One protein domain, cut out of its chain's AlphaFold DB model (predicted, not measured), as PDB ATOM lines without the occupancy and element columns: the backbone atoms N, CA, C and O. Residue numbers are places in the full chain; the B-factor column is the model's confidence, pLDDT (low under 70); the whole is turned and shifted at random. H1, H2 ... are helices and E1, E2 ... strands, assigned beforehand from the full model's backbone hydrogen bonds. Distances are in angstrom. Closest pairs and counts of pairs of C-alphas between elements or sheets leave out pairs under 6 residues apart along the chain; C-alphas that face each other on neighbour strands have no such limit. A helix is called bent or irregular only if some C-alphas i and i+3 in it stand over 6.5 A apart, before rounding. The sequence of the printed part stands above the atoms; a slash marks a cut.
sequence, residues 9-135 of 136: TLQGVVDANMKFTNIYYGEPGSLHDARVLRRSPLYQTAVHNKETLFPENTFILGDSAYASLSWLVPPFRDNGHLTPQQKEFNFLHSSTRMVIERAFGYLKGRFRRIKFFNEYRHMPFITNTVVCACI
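AT A GLANCE: This is residues 9 to 135 of the 136 residues of the protein "DDE Tnp4 domain-containing protein" of Solenopsis invicta (UniProt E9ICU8). A two-stranded hairpin, E1 and E2, lies near the middle, and one long helix, H4, passes it along the longest axis. H1 and H2 pack on the hairpin away from H4, with H3 following; the unnamed residues 54 to 83 lead to H4, and past its last residue H5 and H6 fold back as a helical hairpin, H6 packing on E2. The 127 printed residues include, in order, E1, E2, H1, H2, H3, H4, H5 and H6; the sheet is antiparallel, the class mostly helix. The whole is only just compact, close to loose, with a radius of gyration of the C-alphas of 16.2 A, and elongated, spanning 49 by 32 by 29 A.

IN THESE COORDINATES: E1, residues 9 to 14, begins at C-alpha 9 (19.629, 8.274, -29.717), and E2, residues 20 to 28, measures 20.9 A. H1 is residues 33 to 39, H2 41 to 48 and H3 50 to 53. H4, residues 84 to 110, measures 39.5 A from C-alpha 84 (-10.280, -7.646, -21.118). H5, residues 112 to 119, is irregular: C-alphas 115 and 118 are 8.0 A apart. H6, residues 123 to 135, measures 18.9 A.

HOW THE PARTS SIT: E1 and E2 form a hairpin, with N 11 and O 24 within hydrogen-bond range at 2.8 A. The closest C-alphas of E1 and H4, Val 14 and Ile 100, are 6.0 A apart; those of E2 and H6, Phe 20 and Cys 134, 6.2 A. H5 and H6, a helical hairpin, touch at Ile 114 and Val 130, C-alphas 6.8 A apart, at a shallow tilt of 9 degrees, opposite ways; H6 does so with residues 126 to 130 alone. H1 and H2 are close but not clearly touching, C-alphas 37 and 43 being 6.2 A apart. H1 and H2 have every O i to N i+4 pair within hydrogen-bond range, H4 20 of 23, H6 8 of 9, and H5 0 of 4 but 2 of 5 O i to N i+3 pairs; H3 is too short for an O i to N i+4 pair.

THE WHOLE: The farthest C-alphas, Pro 84 and His 122, are 50.3 A apart. The printed part has no cut; the link H3 to H4 is long, and in it residues 60 to 61 pair with 72 to 73, parallel. Residues 118 to 120 have pLDDT under 70.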
ATOM      1  N   THR A   9      20.995   8.738 -29.467       90.62
ATOM      2  CA  THR A   9      19.629   8.274 -29.717       90.62
ATOM      3  C   THR A   9      19.149   8.720 -31.094       90.62
ATOM      4  O   THR A   9      19.377   9.858 -31.503       90.62
ATOM      5  N   LEU A  10      18.444   7.819 -31.776       92.75
ATOM      6  CA  LEU A  10      17.600   8.115 -32.929       92.75
ATOM      7  C   LEU A  10      16.151   7.808 -32.541       92.75
ATOM      8  O   LEU A  10      15.811   6.658 -32.266       92.75
ATOM      9  N   GLN A  11      15.316   8.835 -32.524       95.25
ATOM     10  CA  GLN A  11      13.867   8.735 -32.449       95.25
ATOM     11  C   GLN A  11      13.305   8.710 -33.872       95.25
ATOM     12  O   GLN A  11      13.731   9.501 -34.711       95.25
ATOM     13  N   GLY A  12      12.344   7.825 -34.140       95.44
ATOM     14  CA  GLY A  12      11.676   7.736 -35.437       95.44
ATOM     15  C   GLY A  12      10.173   7.515 -35.298       95.44
ATOM     16  O   GLY A  12       9.731   6.793 -34.404       95.44
ATOM     17  N   VAL A  13       9.407   8.129 -36.196       95.88
ATOM     18  CA  VAL A  13       7.990   7.847 -36.458       95.88
ATOM     19  C   VAL A  13       7.911   7.142 -37.801       95.88
ATOM     20  O   VAL A  13       8.581   7.545 -38.752       95.88
ATOM     21  N   VAL A  14       7.131   6.067 -37.858       96.25
ATOM     22  CA  VAL A  14       7.073   5.161 -39.004       96.25
ATOM     23  C   VAL A  14       5.615   4.935 -39.386       96.25
ATOM     24  O   VAL A  14       4.778   4.736 -38.505       96.25
ATOM     25  N   ASP A  15       5.318   4.973 -40.684       94.69
ATOM     26  CA  ASP A  15       3.989   4.669 -41.218       94.69
ATOM     27  C   ASP A  15       3.764   3.158 -41.436       94.69
ATOM     28  O   ASP A  15       4.653   2.324 -41.245       94.69
ATOM     29  N   ALA A  16       2.562   2.782 -41.877       94.31
ATOM     30  CA  ALA A  16       2.218   1.385 -42.160       94.31
ATOM     31  C   ALA A  16       3.068   0.745 -43.284       94.31
ATOM     32  O   ALA A  16       3.173  -0.480 -43.350       94.31
ATOM     33  N   ASN A  17       3.712   1.552 -44.135       94.75
ATOM     34  CA  ASN A  17       4.572   1.110 -45.233       94.75
ATOM     35  C   ASN A  17       6.047   0.978 -44.820       94.75
ATOM     36  O   ASN A  17       6.909   0.818 -45.685       94.75
ATOM     37  N   MET A  18       6.349   1.029 -43.516       94.62
ATOM     38  CA  MET A  18       7.710   1.020 -42.964       94.62
ATOM     39  C   MET A  18       8.555   2.238 -43.374       94.62
ATOM     40  O   MET A  18       9.783   2.176 -43.301       94.62
ATOM     41  N   LYS A  19       7.930   3.350 -43.782       95.12
ATOM     42  CA  LYS A  19       8.636   4.590 -44.121       95.12
ATOM     43  C   LYS A  19       8.762   5.479 -42.897       95.12
ATOM     44  O   LYS A  19       7.795   5.674 -42.162       95.12
ATOM     45  N   PHE A  20       9.946   6.050 -42.695       96.12
ATOM     46  CA  PHE A  20      10.147   7.058 -41.661       96.12
ATOM     47  C   PHE A  20       9.480   8.368 -42.091       96.12
ATOM     48  O   PHE A  20       9.868   8.971 -43.086       96.12
ATOM     49  N   THR A  21       8.482   8.817 -41.335       94.12
ATOM     50  CA  THR A  21       7.768  10.082 -41.582       94.12
ATOM     51  C   THR A  21       8.331  11.231 -40.754       94.12
ATOM     52  O   THR A  21       8.196  12.397 -41.115       94.12
ATOM     53  N   ASN A  22       8.998  10.913 -39.645       95.12
ATOM     54  CA  ASN A  22       9.724  11.874 -38.830       95.12
ATOM     55  C   ASN A  22      10.918  11.191 -38.162       95.12
ATOM     56  O   ASN A  22      10.809  10.050 -37.711       95.12
ATOM     57  N   ILE A  23      12.041  11.901 -38.066       95.50
ATOM     58  CA  ILE A  23      13.210  11.462 -37.307       95.50
ATOM     59  C   ILE A  23      13.757  12.613 -36.467       95.50
ATOM     60  O   ILE A  23      13.725  13.775 -36.870       95.50
ATOM     61  N   TYR A  24      14.305  12.274 -35.308       95.12
ATOM     62  CA  TYR A  24      15.015  13.200 -34.435       95.12
ATOM     63  C   TYR A  24      16.217  12.492 -33.813       95.12
ATOM     64  O   TYR A  24      16.124  11.337 -33.402       95.12
ATOM     65  N   TYR A  25      17.371  13.151 -33.780       92.38
ATOM     66  CA  TYR A  25      18.631  12.536 -33.367       92.38
ATOM     67  C   TYR A  25      19.550  13.545 -32.678       92.38
ATOM     68  O   TYR A  25      19.295  14.746 -32.692       92.38
ATOM     69  N   GLY A  26      20.638  13.044 -32.085       87.62
ATOM     70  CA  GLY A  26      21.693  13.870 -31.482       87.62
ATOM     71  C   GLY A  26      21.674  13.901 -29.954       87.62
ATOM     72  O   GLY A  26      22.646  14.327 -29.339       87.62
ATOM     73  N   GLU A  27      20.619  13.380 -29.327       92.00
ATOM     74  CA  GLU A  27      20.541  13.280 -27.869       92.00
ATOM     75  C   GLU A  27      21.425  12.141 -27.325       92.00
ATOM     76  O   GLU A  27      21.541  11.085 -27.960       92.00
ATOM     77  N   PRO A  28      22.023  12.291 -26.129       90.19
ATOM     78  CA  PRO A  28      22.753  11.206 -25.484       90.19
ATOM     79  C   PRO A  28      21.849   9.996 -25.224       90.19
ATOM     80  O   PRO A  28      20.765  10.132 -24.665       90.19
ATOM     81  N   GLY A  29      22.332   8.783 -25.487       88.62
ATOM     82  CA  GLY A  29      21.597   7.537 -25.211       88.62
ATOM     83  C   GLY A  29      21.433   7.197 -23.726       88.62
ATOM     84  O   GLY A  29      20.900   6.150 -23.367       88.62
ATOM     85  N   SER A  30      21.928   8.048 -22.827       89.12
ATOM     86  CA  SER A  30      21.567   8.030 -21.409       89.12
ATOM     87  C   SER A  30      20.262   8.774 -21.118       89.12
ATOM     88  O   SER A  30      19.715   8.606 -20.026       89.12
ATOM     89  N   LEU A  31      19.775   9.597 -22.047       91.94
ATOM     90  CA  LEU A  31      18.553  10.362 -21.888       91.94
ATOM     91  C   LEU A  31      17.333   9.450 -22.067       91.94
ATOM     92  O   LEU A  31      17.279   8.643 -22.984       91.94
ATOM     93  N   HIS A  32      16.354   9.587 -21.174       91.31
ATOM     94  CA  HIS A  32      15.109   8.826 -21.234       91.31
ATOM     95  C   HIS A  32      14.297   9.199 -22.483       91.31
ATOM     96  O   HIS A  32      14.175  10.389 -22.783       91.31
ATOM     97  N   ASP A  33      13.656   8.226 -23.130       92.06
ATOM     98  CA  ASP A  33      12.914   8.417 -24.387       92.06
ATOM     99  C   ASP A  33      11.873   9.541 -24.293       92.06
ATOM    100  O   ASP A  33      11.851  10.450 -25.114       92.06
ATOM    101  N   ALA A  34      11.075   9.580 -23.221       93.94
ATOM    102  CA  ALA A  34      10.152  10.691 -22.961       93.94
ATOM    103  C   ALA A  34      10.808  12.090 -22.905       93.94
ATOM    104  O   ALA A  34      10.167  13.091 -23.220       93.94
ATOM    105  N   ARG A  35      12.076  12.207 -22.480       95.31
ATOM    106  CA  ARG A  35      12.824  13.476 -22.557       95.31
ATOM    107  C   ARG A  35      13.306  13.767 -23.976       95.31
ATOM    108  O   ARG A  35      13.223  14.923 -24.369       95.31
ATOM    109  N   VAL A  36      13.743  12.752 -24.725       96.00
ATOM    110  CA  VAL A  36      14.089  12.890 -26.151       96.00
ATOM    111  C   VAL A  36      12.875  13.402 -26.933       96.00
ATOM    112  O   VAL A  36      12.972  14.429 -27.594       96.00
ATOM    113  N   LEU A  37      11.700  12.786 -26.744       96.31
ATOM    114  CA  LEU A  37      10.451  13.222 -27.370       96.31
ATOM    115  C   LEU A  37      10.144  14.691 -27.054       96.31
ATOM    116  O   LEU A  37       9.928  15.463 -27.976       96.31
ATOM    117  N   ARG A  38      10.177  15.114 -25.784       95.62
ATOM    118  CA  ARG A  38       9.875  16.513 -25.410       95.62
ATOM    119  C   ARG A  38      10.818  17.550 -26.030       95.62
ATOM    120  O   ARG A  38      10.420  18.697 -26.214       95.62
ATOM    121  N   ARG A  39      12.058  17.162 -26.332       95.81
ATOM    122  CA  ARG A  39      13.049  18.020 -27.003       95.81
ATOM    123  C   ARG A  39      12.928  18.000 -28.524       95.81
ATOM    124  O   ARG A  39      13.428  18.909 -29.177       95.81
ATOM    125  N   SER A  40      12.258  16.994 -29.082       96.00
ATOM    126  CA  SER A  40      12.090  16.864 -30.525       96.00
ATOM    127  C   SER A  40      11.221  17.993 -31.103       96.00
ATOM    128  O   SER A  40      10.231  18.394 -30.476       96.00
ATOM    129  N   PRO A  41      11.515  18.455 -32.333       95.56
ATOM    130  CA  PRO A  41      10.641  19.373 -33.058       95.56
ATOM    131  C   PRO A  41       9.218  18.830 -33.221       95.56
ATOM    132  O   PRO A  41       8.267  19.601 -33.173       95.56
ATOM    133  N   LEU A  42       9.060  17.505 -33.332       95.88
ATOM    134  CA  LEU A  42       7.756  16.843 -33.403       95.88
ATOM    135  C   LEU A  42       6.866  17.221 -32.213       95.88
ATOM    136  O   LEU A  42       5.724  17.620 -32.409       95.88
ATOM    137  N   TYR A  43       7.392  17.130 -30.989       96.38
ATOM    138  CA  TYR A  43       6.633  17.483 -29.788       96.38
ATOM    139  C   TYR A  43       6.285  18.970 -29.762       96.38
ATOM    140  O   TYR A  43       5.149  19.325 -29.461       96.38
ATOM    141  N   GLN A  44       7.242  19.835 -30.107       95.25
ATOM    142  CA  GLN A  44       7.016  21.280 -30.122       95.25
ATOM    143  C   GLN A  44       5.922  21.657 -31.122       95.25
ATOM    144  O   GLN A  44       4.970  22.344 -30.760       95.25
ATOM    145  N   THR A  45       5.991  21.148 -32.350       94.31
ATOM    146  CA  THR A  45       4.970  21.405 -33.367       94.31
ATOM    147  C   THR A  45       3.624  20.804 -32.972       94.31
ATOM    148  O   THR A  45       2.604  21.460 -33.134       94.31
ATOM    149  N   ALA A  46       3.592  19.607 -32.383       94.88
ATOM    150  CA  ALA A  46       2.344  18.970 -31.969       94.88
ATOM    151  C   ALA A  46       1.634  19.707 -30.820       94.88
ATOM    152  O   ALA A  46       0.411  19.672 -30.732       94.88
ATOM    153  N   VAL A  47       2.386  20.382 -29.945       92.88
ATOM    154  CA  VAL A  47       1.825  21.212 -28.867       92.88
ATOM    155  C   VAL A  47       1.241  22.519 -29.406       92.88
ATOM    156  O   VAL A  47       0.170  22.922 -28.964       92.88
ATOM    157  N   HIS A  48       1.914  23.173 -30.357       91.50
ATOM    158  CA  HIS A  48       1.492  24.488 -30.854       91.50
ATOM    159  C   HIS A  48       0.533  24.414 -32.048       91.50
ATOM    160  O   HIS A  48      -0.258  25.327 -32.258       91.50
ATOM    161  N   ASN A  49       0.610  23.351 -32.847       91.19
ATOM    162  CA  ASN A  49      -0.126  23.209 -34.098       91.19
ATOM    163  C   ASN A  49      -0.498  21.740 -34.368       91.19
ATOM    164  O   ASN A  49      -0.101  21.138 -35.371       91.19
ATOM    165  N   LYS A  50      -1.255  21.153 -33.429       89.31
ATOM    166  CA  LYS A  50      -1.695  19.751 -33.480       89.31
ATOM    167  C   LYS A  50      -2.409  19.416 -34.790       89.31
ATOM    168  O   LYS A  50      -2.027  18.448 -35.431       89.31
ATOM    169  N   GLU A  51      -3.416  20.201 -35.173       89.69
ATOM    170  CA  GLU A  51      -4.287  19.899 -36.323       89.69
ATOM    171  C   GLU A  51      -3.524  19.820 -37.649       89.69
ATOM    172  O   GLU A  51      -3.895  19.055 -38.531       89.69
ATOM    173  N   THR A  52      -2.413  20.551 -37.780       88.12
ATOM    174  CA  THR A  52      -1.569  20.465 -38.982       88.12
ATOM    175  C   THR A  52      -0.816  19.136 -39.063       88.12
ATOM    176  O   THR A  52      -0.638  18.596 -40.151       88.12
ATOM    177  N   LEU A  53      -0.345  18.604 -37.930       88.75
ATOM    178  CA  LEU A  53       0.385  17.331 -37.897       88.75
ATOM    179  C   LEU A  53      -0.532  16.112 -37.813       88.75
ATOM    180  O   LEU A  53      -0.185  15.048 -38.317       88.75
ATOM    181  N   PHE A  54      -1.666  16.267 -37.138       91.69
ATOM    182  CA  PHE A  54      -2.589  15.197 -36.793       91.69
ATOM    183  C   PHE A  54      -4.031  15.612 -37.110       91.69
ATOM    184  O   PHE A  54      -4.835  15.776 -36.186       91.69
ATOM    185  N   PRO A  55      -4.359  15.811 -38.399       90.81
ATOM    186  CA  PRO A  55      -5.709  16.166 -38.812       90.81
ATOM    187  C   PRO A  55      -6.679  15.011 -38.537       90.81
ATOM    188  O   PRO A  55      -6.264  13.862 -38.370       90.81
ATOM    189  N   GLU A  56      -7.977  15.317 -38.503       90.44
ATOM    190  CA  GLU A  56      -9.061  14.320 -38.456       90.44
ATOM    191  C   GLU A  56      -8.985  13.354 -37.260       90.44
ATOM    192  O   GLU A  56      -9.369  12.191 -37.353       90.44
ATOM    193  N   ASN A  57      -8.497  13.829 -36.108       86.25
ATOM    194  CA  ASN A  57      -8.269  12.990 -34.927       86.25
ATOM    195  C   ASN A  57      -7.364  11.783 -35.223       86.25
ATOM    196  O   ASN A  57      -7.609  10.671 -34.760       86.25
ATOM    197  N   THR A  58      -6.303  11.994 -35.995       92.31
ATOM    198  CA  THR A  58      -5.224  11.011 -36.115       92.31
ATOM    199  C   THR A  58      -4.288  11.080 -34.904       92.31
ATOM    200  O   THR A  58      -4.210  12.084 -34.195       92.31
ATOM    201  N   PHE A  59      -3.587   9.979 -34.620       94.31
ATOM    202  CA  PHE A  59      -2.697   9.869 -33.460       94.31
ATOM    203  C   PHE A  59      -1.473   9.010 -33.779       94.31
ATOM    204  O   PHE A  59      -1.527   8.110 -34.617       94.31
ATOM    205  N   ILE A  60      -0.383   9.228 -33.042       95.81
ATOM    206  CA  ILE A  60       0.779   8.331 -33.032       95.81
ATOM    207  C   ILE A  60       0.610   7.271 -31.944       95.81
ATOM    208  O   ILE A  60       0.282   7.584 -30.800       95.81
ATOM    209  N   LEU A  61       0.936   6.017 -32.261       96.62
ATOM    210  CA  LEU A  61       1.044   4.951 -31.265       96.62
ATOM    211  C   LEU A  61       2.426   4.965 -30.591       96.62
ATOM    212  O   LEU A  61       3.452   4.637 -31.190       96.62
ATOM    213  N   GLY A  62       2.454   5.347 -29.316       96.00
ATOM    214  CA  GLY A  62       3.671   5.504 -28.521       96.00
ATOM    215  C   GLY A  62       4.086   4.253 -27.748       96.00
ATOM    216  O   GLY A  62       3.298   3.345 -27.529       96.00
ATOM    217  N   ASP A  63       5.343   4.198 -27.312       93.75
ATOM    218  CA  ASP A  63       5.806   3.188 -26.364       93.75
ATOM    219  C   ASP A  63       5.203   3.408 -24.967       93.75
ATOM    220  O   ASP A  63       4.849   4.531 -24.605       93.75
ATOM    221  N   SER A  64       5.163   2.348 -24.159       93.50
ATOM    222  CA  SER A  64       4.839   2.381 -22.725       93.50
ATOM    223  C   SER A  64       5.616   3.437 -21.919       93.50
ATOM    224  O   SER A  64       5.127   3.927 -20.897       93.50
ATOM    225  N   ALA A  65       6.812   3.812 -22.383       91.88
ATOM    226  CA  ALA A  65       7.659   4.830 -21.773       91.88
ATOM    227  C   ALA A  65       7.143   6.274 -21.946       91.88
ATOM    228  O   ALA A  65       7.642   7.181 -21.269       91.88
ATOM    229  N   TYR A  66       6.182   6.519 -22.842       94.69
ATOM    230  CA  TYR A  66       5.614   7.847 -23.081       94.69
ATOM    231  C   TYR A  66       4.345   8.097 -22.257       94.69
ATOM    232  O   TYR A  66       3.652   7.179 -21.824       94.69
ATOM    233  N   ALA A  67       4.049   9.377 -22.025       93.88
ATOM    234  CA  ALA A  67       2.778   9.794 -21.441       93.88
ATOM    235  C   ALA A  67       1.670   9.779 -22.502       93.88
ATOM    236  O   ALA A  67       1.954   9.950 -23.685       93.88
ATOM    237  N   SER A  68       0.418   9.623 -22.067       96.25
ATOM    238  CA  SER A  68      -0.739   9.838 -22.938       96.25
ATOM    239  C   SER A  68      -0.887  11.327 -23.238       96.25
ATOM    240  O   SER A  68      -0.905  12.143 -22.316       96.25
ATOM    241  N   LEU A  69      -0.940  11.679 -24.520       95.19
ATOM    242  CA  LEU A  69      -1.060  13.048 -25.019       95.19
ATOM    243  C   LEU A  69      -2.222  13.126 -26.010       95.19
ATOM    244  O   LEU A  69      -2.639  12.121 -26.576       95.19
ATOM    245  N   SER A  70      -2.688  14.340 -26.307       93.56
ATOM    246  CA  SER A  70      -3.783  14.577 -27.261       93.56
ATOM    247  C   SER A  70      -3.493  14.130 -28.702       93.56
ATOM    248  O   SER A  70      -4.389  14.205 -29.539       93.56
ATOM    249  N   TRP A  71      -2.266  13.701 -28.997       95.19
ATOM    250  CA  TRP A  71      -1.776  13.254 -30.305       95.19
ATOM    251  C   TRP A  71      -0.889  11.993 -30.222       95.19
ATOM    252  O   TRP A  71      -0.399  11.515 -31.244       95.19
ATOM    253  N   LEU A  72      -0.667  11.437 -29.021       96.50
ATOM    254  CA  LEU A  72       0.159  10.243 -28.813       96.50
ATOM    255  C   LEU A  72      -0.490   9.311 -27.795       96.50
ATOM    256  O   LEU A  72      -0.705   9.681 -26.640       96.50
ATOM    257  N   VAL A  73      -0.737   8.077 -28.224       97.00
ATOM    258  CA  VAL A  73      -1.437   7.051 -27.454       97.00
ATOM    259  C   VAL A  73      -0.459   5.927 -27.090       97.00
ATOM    260  O   VAL A  73      -0.094   5.130 -27.961       97.00
ATOM    261  N   PRO A  74       0.018   5.848 -25.836       97.12
ATOM    262  CA  PRO A  74       0.760   4.689 -25.346       97.12
ATOM    263  C   PRO A  74      -0.195   3.516 -25.041       97.12
ATOM    264  O   PRO A  74      -1.405   3.730 -24.917       97.12
ATOM    265  N   PRO A  75       0.312   2.280 -24.883       97.38
ATOM    266  CA  PRO A  75      -0.494   1.180 -24.360       97.38
ATOM    267  C   PRO A  75      -0.948   1.466 -22.918       97.38
ATOM    268  O   PRO A  75      -0.308   2.228 -22.183       97.38
ATOM    269  N   PHE A  76      -2.023   0.811 -22.479       97.06
ATOM    270  CA  PHE A  76      -2.410   0.804 -21.070       97.06
ATOM    271  C   PHE A  76      -1.298   0.172 -20.230       97.06
ATOM    272  O   PHE A  76      -0.764  -0.883 -20.575       97.06
ATOM    273  N   ARG A  77      -0.951   0.809 -19.109       94.00
ATOM    274  CA  ARG A  77       0.056   0.280 -18.182       94.00
ATOM    275  C   ARG A  77      -0.478  -0.966 -17.496       94.00
ATOM    276  O   ARG A  77      -1.488  -0.890 -16.802       94.00
ATOM    277  N   ASP A  78       0.227  -2.078 -17.657       90.62
ATOM    278  CA  ASP A  78      -0.129  -3.317 -16.981       90.62
ATOM    279  C   ASP A  78       0.364  -3.298 -15.530       90.62
ATOM    280  O   ASP A  78       1.561  -3.382 -15.253       90.62
ATOM    281  N   ASN A  79      -0.573  -3.136 -14.602       91.38
ATOM    282  CA  ASN A  79      -0.360  -3.232 -13.160       91.38
ATOM    283  C   ASN A  79      -0.977  -4.516 -12.575       91.38
ATOM    284  O   ASN A  79      -1.220  -4.578 -11.373       91.38
ATOM    285  N   GLY A  80      -1.275  -5.513 -13.417       91.00
ATOM    286  CA  GLY A  80      -1.951  -6.755 -13.035       91.00
ATOM    287  C   GLY A  80      -3.481  -6.680 -13.058       91.00
ATOM    288  O   GLY A  80      -4.138  -7.709 -12.911       91.00
ATOM    289  N   HIS A  81      -4.063  -5.498 -13.291       94.44
ATOM    290  CA  HIS A  81      -5.509  -5.263 -13.218       94.44
ATOM    291  C   HIS A  81      -6.122  -4.748 -14.531       94.44
ATOM    292  O   HIS A  81      -7.150  -4.073 -14.513       94.44
ATOM    293  N   LEU A  82      -5.514  -5.059 -15.682       96.31
ATOM    294  CA  LEU A  82      -6.077  -4.679 -16.982       96.31
ATOM    295  C   LEU A  82      -7.407  -5.391 -17.256       96.31
ATOM    296  O   LEU A  82      -7.506  -6.619 -17.134       96.31
ATOM    297  N   THR A  83      -8.406  -4.632 -17.708       97.56
ATOM    298  CA  THR A  83      -9.673  -5.197 -18.192       97.56
ATOM    299  C   THR A  83      -9.453  -6.005 -19.479       97.56
ATOM    300  O   THR A  83      -8.457  -5.790 -20.179       97.56
ATOM    301  N   PRO A  84     -10.369  -6.922 -19.848       97.69
ATOM    302  CA  PRO A  84     -10.280  -7.646 -21.118       97.69
ATOM    303  C   PRO A  84     -10.115  -6.719 -22.333       97.69
ATOM    304  O   PRO A  84      -9.263  -6.969 -23.180       97.69
ATOM    305  N   GLN A  85     -10.836  -5.597 -22.361       98.06
ATOM    306  CA  GLN A  85     -10.769  -4.609 -23.441       98.06
ATOM    307  C   GLN A  85      -9.417  -3.885 -23.481       98.06
ATOM    308  O   GLN A  85      -8.881  -3.626 -24.554       98.06
ATOM    309  N   GLN A  86      -8.824  -3.578 -22.322       97.81
ATOM    310  CA  GLN A  86      -7.485  -2.981 -22.267       97.81
ATOM    311  C   GLN A  86      -6.405  -3.966 -22.723       97.81
ATOM    312  O   GLN A  86      -5.449  -3.564 -23.386       97.81
ATOM    313  N   LYS A  87      -6.554  -5.256 -22.396       97.50
ATOM    314  CA  LYS A  87      -5.659  -6.316 -22.883       97.50
ATOM    315  C   LYS A  87      -5.752  -6.462 -24.400       97.50
ATOM    316  O   LYS A  87      -4.718  -6.516 -25.058       97.50
ATOM    317  N   GLU A  88      -6.965  -6.473 -24.943       98.12
ATOM    318  CA  GLU A  88      -7.205  -6.509 -26.388       98.12
ATOM    319  C   GLU A  88      -6.615  -5.280 -27.088       98.12
ATOM    320  O   GLU A  88      -5.865  -5.419 -28.055       98.12
ATOM    321  N   PHE A  89      -6.847  -4.081 -26.546       97.88
ATOM    322  CA  PHE A  89      -6.228  -2.858 -27.051       97.88
ATOM    323  C   PHE A  89      -4.700  -2.957 -27.057       97.88
ATOM    324  O   PHE A  89      -4.076  -2.686 -28.078       97.88
ATOM    325  N   ASN A  90      -4.083  -3.382 -25.951       97.75
ATOM    326  CA  ASN A  90      -2.631  -3.530 -25.860       97.75
ATOM    327  C   ASN A  90      -2.084  -4.567 -26.853       97.75
ATOM    328  O   ASN A  90      -1.002  -4.368 -27.408       97.75
ATOM    329  N   PHE A  91      -2.824  -5.652 -27.101       97.44
ATOM    330  CA  PHE A  91      -2.469  -6.660 -28.096       97.44
ATOM    331  C   PHE A  91      -2.469  -6.079 -29.516       97.44
ATOM    332  O   PHE A  91      -1.482  -6.227 -30.242       97.44
ATOM    333  N   LEU A  92      -3.536  -5.372 -29.897       97.69
ATOM    334  CA  LEU A  92      -3.635  -4.707 -31.198       97.69
ATOM    335  C   LEU A  92      -2.569  -3.617 -31.345       97.69
ATOM    336  O   LEU A  92      -1.857  -3.587 -32.342       97.69
ATOM    337  N   HIS A  93      -2.393  -2.784 -30.321       97.12
ATOM    338  CA  HIS A  93      -1.399  -1.711 -30.275       97.12
ATOM    339  C   HIS A  93       0.026  -2.243 -30.489       97.12
ATOM    340  O   HIS A  93       0.750  -1.760 -31.365       97.12
ATOM    341  N   SER A  94       0.402  -3.296 -29.758       95.75
ATOM    342  CA  SER A  94       1.691  -3.981 -29.914       95.75
ATOM    343  C   SER A  94       1.852  -4.575 -31.319       95.75
ATOM    344  O   SER A  94       2.894  -4.397 -31.954       95.75
ATOM    345  N   SER A  95       0.796  -5.203 -31.846       96.19
ATOM    346  CA  SER A  95       0.790  -5.797 -33.186       96.19
ATOM    347  C   SER A  95       0.982  -4.748 -34.284       96.19
ATOM    348  O   SER A  95       1.812  -4.928 -35.175       96.19
ATOM    349  N   THR A  96       0.287  -3.611 -34.203       95.19
ATOM    350  CA  THR A  96       0.449  -2.489 -35.137       95.19
ATOM    351  C   THR A  96       1.867  -1.927 -35.078       95.19
ATOM    352  O   THR A  96       2.485  -1.668 -36.111       95.19
ATOM    353  N   ARG A  97       2.437  -1.795 -33.876       95.12
ATOM    354  CA  ARG A  97       3.797  -1.281 -33.680       95.12
ATOM    355  C   ARG A  97       4.912  -2.191 -34.185       95.12
ATOM    356  O   ARG A  97       6.033  -1.705 -34.325       95.12
ATOM    357  N   MET A  98       4.641  -3.450 -34.535       95.50
ATOM    358  CA  MET A  98       5.645  -4.323 -35.163       95.50
ATOM    359  C   MET A  98       6.256  -3.701 -36.429       95.50
ATOM    360  O   MET A  98       7.403  -3.996 -36.767       95.50
ATOM    361  N   VAL A  99       5.530  -2.809 -37.113       96.00
ATOM    362  CA  VAL A  99       6.040  -2.060 -38.272       96.00
ATOM    363  C   VAL A  99       7.292  -1.238 -37.942       96.00
ATOM    364  O   VAL A  99       8.197  -1.151 -38.769       96.00
ATOM    365  N   ILE A 100       7.395  -0.709 -36.718       94.81
ATOM    366  CA  ILE A 100       8.544   0.079 -36.254       94.81
ATOM    367  C   ILE A 100       9.781  -0.817 -36.186       94.81
ATOM    368  O   ILE A 100      10.808  -0.510 -36.791       94.81
ATOM    369  N   GLU A 101       9.674  -1.963 -35.511       94.12
ATOM    370  CA  GLU A 101      10.777  -2.924 -35.394       94.12
ATOM    371  C   GLU A 101      11.233  -3.426 -36.766       94.12
ATOM    372  O   GLU A 101      12.432  -3.525 -37.039       94.12
ATOM    373  N   ARG A 102      10.280  -3.668 -37.675       95.75
ATOM    374  CA  ARG A 102      10.572  -4.050 -39.060       95.75
ATOM    375  C   ARG A 102      11.292  -2.940 -39.822       95.75
ATOM    376  O   ARG A 102      12.281  -3.241 -40.483       95.75
ATOM    377  N   ALA A 103      10.868  -1.683 -39.703       95.62
ATOM    378  CA  ALA A 103      11.513  -0.550 -40.367       95.62
ATOM    379  C   ALA A 103      12.954  -0.341 -39.877       95.62
ATOM    380  O   ALA A 103      13.887  -0.269 -40.678       95.62
ATOM    381  N   PHE A 104      13.180  -0.343 -38.560       94.12
ATOM    382  CA  PHE A 104      14.533  -0.264 -37.997       94.12
ATOM    383  C   PHE A 104      15.382  -1.498 -38.336       94.12
ATOM    384  O   PHE A 104      16.593  -1.379 -38.555       94.12
ATOM    385  N   GLY A 105      14.774  -2.685 -38.385       93.69
ATOM    386  CA  GLY A 105      15.413  -3.917 -38.838       93.69
ATOM    387  C   GLY A 105      15.852  -3.827 -40.299       93.69
ATOM    388  O   GLY A 105      17.004  -4.136 -40.610       93.69
ATOM    389  N   TYR A 106      14.973  -3.334 -41.174       93.62
ATOM    390  CA  TYR A 106      15.237  -3.126 -42.595       93.62
ATOM    391  C   TYR A 106      16.343  -2.096 -42.813       93.62
ATOM    392  O   TYR A 106      17.307  -2.390 -43.515       93.62
ATOM    393  N   LEU A 107      16.290  -0.950 -42.126       92.88
ATOM    394  CA  LEU A 107      17.331   0.082 -42.143       92.88
ATOM    395  C   LEU A 107      18.716  -0.512 -41.834       92.88
ATOM    396  O   LEU A 107      19.661  -0.373 -42.611       92.88
ATOM    397  N   LYS A 108      18.828  -1.248 -40.720       90.25
ATOM    398  CA  LYS A 108      20.077  -1.901 -40.289       90.25
ATOM    399  C   LYS A 108      20.485  -3.064 -41.200       90.25
ATOM    400  O   LYS A 108      21.661  -3.428 -41.233       90.25
ATOM    401  N   GLY A 109      19.527  -3.708 -41.865       91.25
ATOM    402  CA  GLY A 109      19.746  -4.824 -42.782       91.25
ATOM    403  C   GLY A 109      20.257  -4.370 -44.147       91.25
ATOM    404  O   GLY A 109      21.224  -4.942 -44.651       91.25
ATOM    405  N   ARG A 110      19.644  -3.319 -44.701       91.56
ATOM    406  CA  ARG A 110      20.003  -2.672 -45.967       91.56
ATOM    407  C   ARG A 110      21.337  -1.947 -45.846       91.56
ATOM    408  O   ARG A 110      22.252  -2.198 -46.621       91.56
ATOM    409  N   PHE A 111      21.493  -1.124 -44.811       90.50
ATOM    410  CA  PHE A 111      22.714  -0.365 -44.554       90.50
ATOM    411  C   PHE A 111      23.527  -1.024 -43.445       90.50
ATOM    412  O   PHE A 111      23.692  -0.483 -42.351       90.50
ATOM    413  N   ARG A 112      24.073  -2.213 -43.734       86.62
ATOM    414  CA  ARG A 112      24.836  -3.007 -42.749       86.62
ATOM    415  C   ARG A 112      25.953  -2.216 -42.071       86.62
ATOM    416  O   ARG A 112      26.240  -2.482 -40.909       86.62
ATOM    417  N   ARG A 113      26.535  -1.219 -42.756       84.81
ATOM    418  CA  ARG A 113      27.579  -0.336 -42.208       84.81
ATOM    419  C   ARG A 113      27.163   0.349 -40.902       84.81
ATOM    420  O   ARG A 113      28.015   0.517 -40.038       84.81
ATOM    421  N   ILE A 114      25.869   0.630 -40.708       85.25
ATOM    422  CA  ILE A 114      25.326   1.230 -39.477       85.25
ATOM    423  C   ILE A 114      25.630   0.376 -38.235       85.25
ATOM    424  O   ILE A 114      25.787   0.909 -37.139       85.25
ATOM    425  N   LYS A 115      25.764  -0.947 -38.386       81.56
ATOM    426  CA  LYS A 115      26.088  -1.859 -37.278       81.56
ATOM    427  C   LYS A 115      27.559  -1.808 -36.848       81.56
ATOM    428  O   LYS A 115      27.883  -2.335 -35.791       81.56
ATOM    429  N   PHE A 116      28.435  -1.202 -37.650       81.94
ATOM    430  CA  PHE A 116      29.891  -1.296 -37.503       81.94
ATOM    431  C   PHE A 116      30.565   0.064 -37.284       81.94
ATOM    432  O   PHE A 116      31.741   0.233 -37.590       81.94
ATOM    433  N   PHE A 117      29.854   1.047 -36.724       76.94
ATOM    434  CA  PHE A 117      30.444   2.354 -36.403       76.94
ATOM    435  C   PHE A 117      31.373   2.360 -35.177       76.94
ATOM    436  O   PHE A 117      31.862   3.418 -34.794       76.94
ATOM    437  N   ASN A 118      31.670   1.198 -34.592       68.31
ATOM    438  CA  ASN A 118      32.477   1.064 -33.373       68.31
ATOM    439  C   ASN A 118      33.900   1.646 -33.503       68.31
ATOM    440  O   ASN A 118      34.489   2.037 -32.501       68.31
ATOM    441  N   GLU A 119      34.438   1.715 -34.722       67.69
ATOM    442  CA  GLU A 119      35.792   2.218 -35.009       67.69
ATOM    443  C   GLU A 119      35.816   3.705 -35.408       67.69
ATOM    444  O   GLU A 119      36.877   4.326 -35.477       67.69
ATOM    445  N   TYR A 120      34.652   4.309 -35.650       69.50
ATOM    446  CA  TYR A 120      34.544   5.679 -36.137       69.50
ATOM    447  C   TYR A 120      34.344   6.663 -34.985       69.50
ATOM    448  O   TYR A 120      33.416   6.540 -34.192       69.50
ATOM    449  N   ARG A 121      35.195   7.694 -34.920       72.56
ATOM    450  CA  ARG A 121      35.086   8.775 -33.919       72.56
ATOM    451  C   ARG A 121      34.433  10.051 -34.452       72.56
ATOM    452  O   ARG A 121      34.070  10.927 -33.672       72.56
ATOM    453  N   HIS A 122      34.256  10.163 -35.771       84.56
ATOM    454  CA  HIS A 122      33.668  11.347 -36.393       84.56
ATOM    455  C   HIS A 122      32.131  11.301 -36.343       84.56
ATOM    456  O   HIS A 122      31.467  10.800 -37.254       84.56
ATOM    457  N   MET A 123      31.567  11.829 -35.255       82.62
ATOM    458  CA  MET A 123      30.124  11.817 -34.977       82.62
ATOM    459  C   MET A 123      29.239  12.435 -36.076       82.62
ATOM    460  O   MET A 123      28.205  11.829 -36.380       82.62
ATOM    461  N   PRO A 124      29.601  13.565 -36.722       86.75
ATOM    462  CA  PRO A 124      28.787  14.126 -37.802       86.75
ATOM    463  C   PRO A 124      28.625  13.163 -38.982       86.75
ATOM    464  O   PRO A 124      27.539  13.021 -39.528       86.75
ATOM    465  N   PHE A 125      29.680  12.427 -39.340       86.88
ATOM    466  CA  PHE A 125      29.604  11.446 -40.423       86.88
ATOM    467  C   PHE A 125      28.684  10.272 -40.071       86.88
ATOM    468  O   PHE A 125      27.846   9.879 -40.883       86.88
ATOM    469  N   ILE A 126      28.810   9.736 -38.853       85.69
ATOM    470  CA  ILE A 126      27.962   8.637 -38.372       85.69
ATOM    471  C   ILE A 126      26.490   9.057 -38.383       85.69
ATOM    472  O   ILE A 126      25.648   8.362 -38.949       85.69
ATOM    473  N   THR A 127      26.184  10.205 -37.776       87.25
ATOM    474  CA  THR A 127      24.809  10.705 -37.654       87.25
ATOM    475  C   THR A 127      24.201  11.030 -39.014       87.25
ATOM    476  O   THR A 127      23.120  10.524 -39.307       87.25
ATOM    477  N   ASN A 128      24.919  11.735 -39.894       89.12
ATOM    478  CA  ASN A 128      24.453  12.019 -41.255       89.12
ATOM    479  C   ASN A 128      24.204  10.739 -42.058       89.12
ATOM    480  O   ASN A 128      23.201  10.641 -42.753       89.12
ATOM    481  N   THR A 129      25.067   9.727 -41.931       89.31
ATOM    482  CA  THR A 129      24.871   8.447 -42.633       89.31
ATOM    483  C   THR A 129      23.585   7.754 -42.183       89.31
ATOM    484  O   THR A 129      22.829   7.254 -43.014       89.31
ATOM    485  N   VAL A 130      23.318   7.732 -40.874       89.19
ATOM    486  CA  VAL A 130      22.091   7.143 -40.317       89.19
ATOM    487  C   VAL A 130      20.854   7.928 -40.758       89.19
ATOM    488  O   VAL A 130      19.865   7.321 -41.154       89.19
ATOM    489  N   VAL A 131      20.921   9.260 -40.741       91.44
ATOM    490  CA  VAL A 131      19.839  10.148 -41.191       91.44
ATOM    491  C   VAL A 131      19.525   9.929 -42.668       91.44
ATOM    492  O   VAL A 131      18.370   9.698 -43.012       91.44
ATOM    493  N   CYS A 132      20.540   9.923 -43.534       91.06
ATOM    494  CA  CYS A 132      20.365   9.661 -44.961       91.06
ATOM    495  C   CYS A 132      19.743   8.283 -45.214       91.06
ATOM    496  O   CYS A 132      18.888   8.139 -46.081       91.06
ATOM    497  N   ALA A 133      20.137   7.273 -44.436       90.94
ATOM    498  CA  ALA A 133      19.579   5.933 -44.548       90.94
ATOM    499  C   ALA A 133      18.077   5.872 -44.201       90.94
ATOM    500  O   ALA A 133      17.389   4.996 -44.713       90.94
ATOM    501  N   CYS A 134      17.568   6.781 -43.361       90.56
ATOM    502  CA  CYS A 134      16.148   6.857 -43.003       90.56
ATOM    503  C   CYS A 134      15.260   7.515 -44.077       90.56
ATOM    504  O   CYS A 134      14.044   7.385 -43.982       90.56
ATOM    505  N   ILE A 135      15.833   8.231 -45.053       85.94
ATOM    506  CA  ILE A 135      15.084   9.001 -46.072       85.94
ATOM    507  C   ILE A 135      14.806   8.167 -47.344       85.94
ATOM    508  O   ILE A 135      13.924   8.516 -48.126       85.94
TER     509      ILE A 135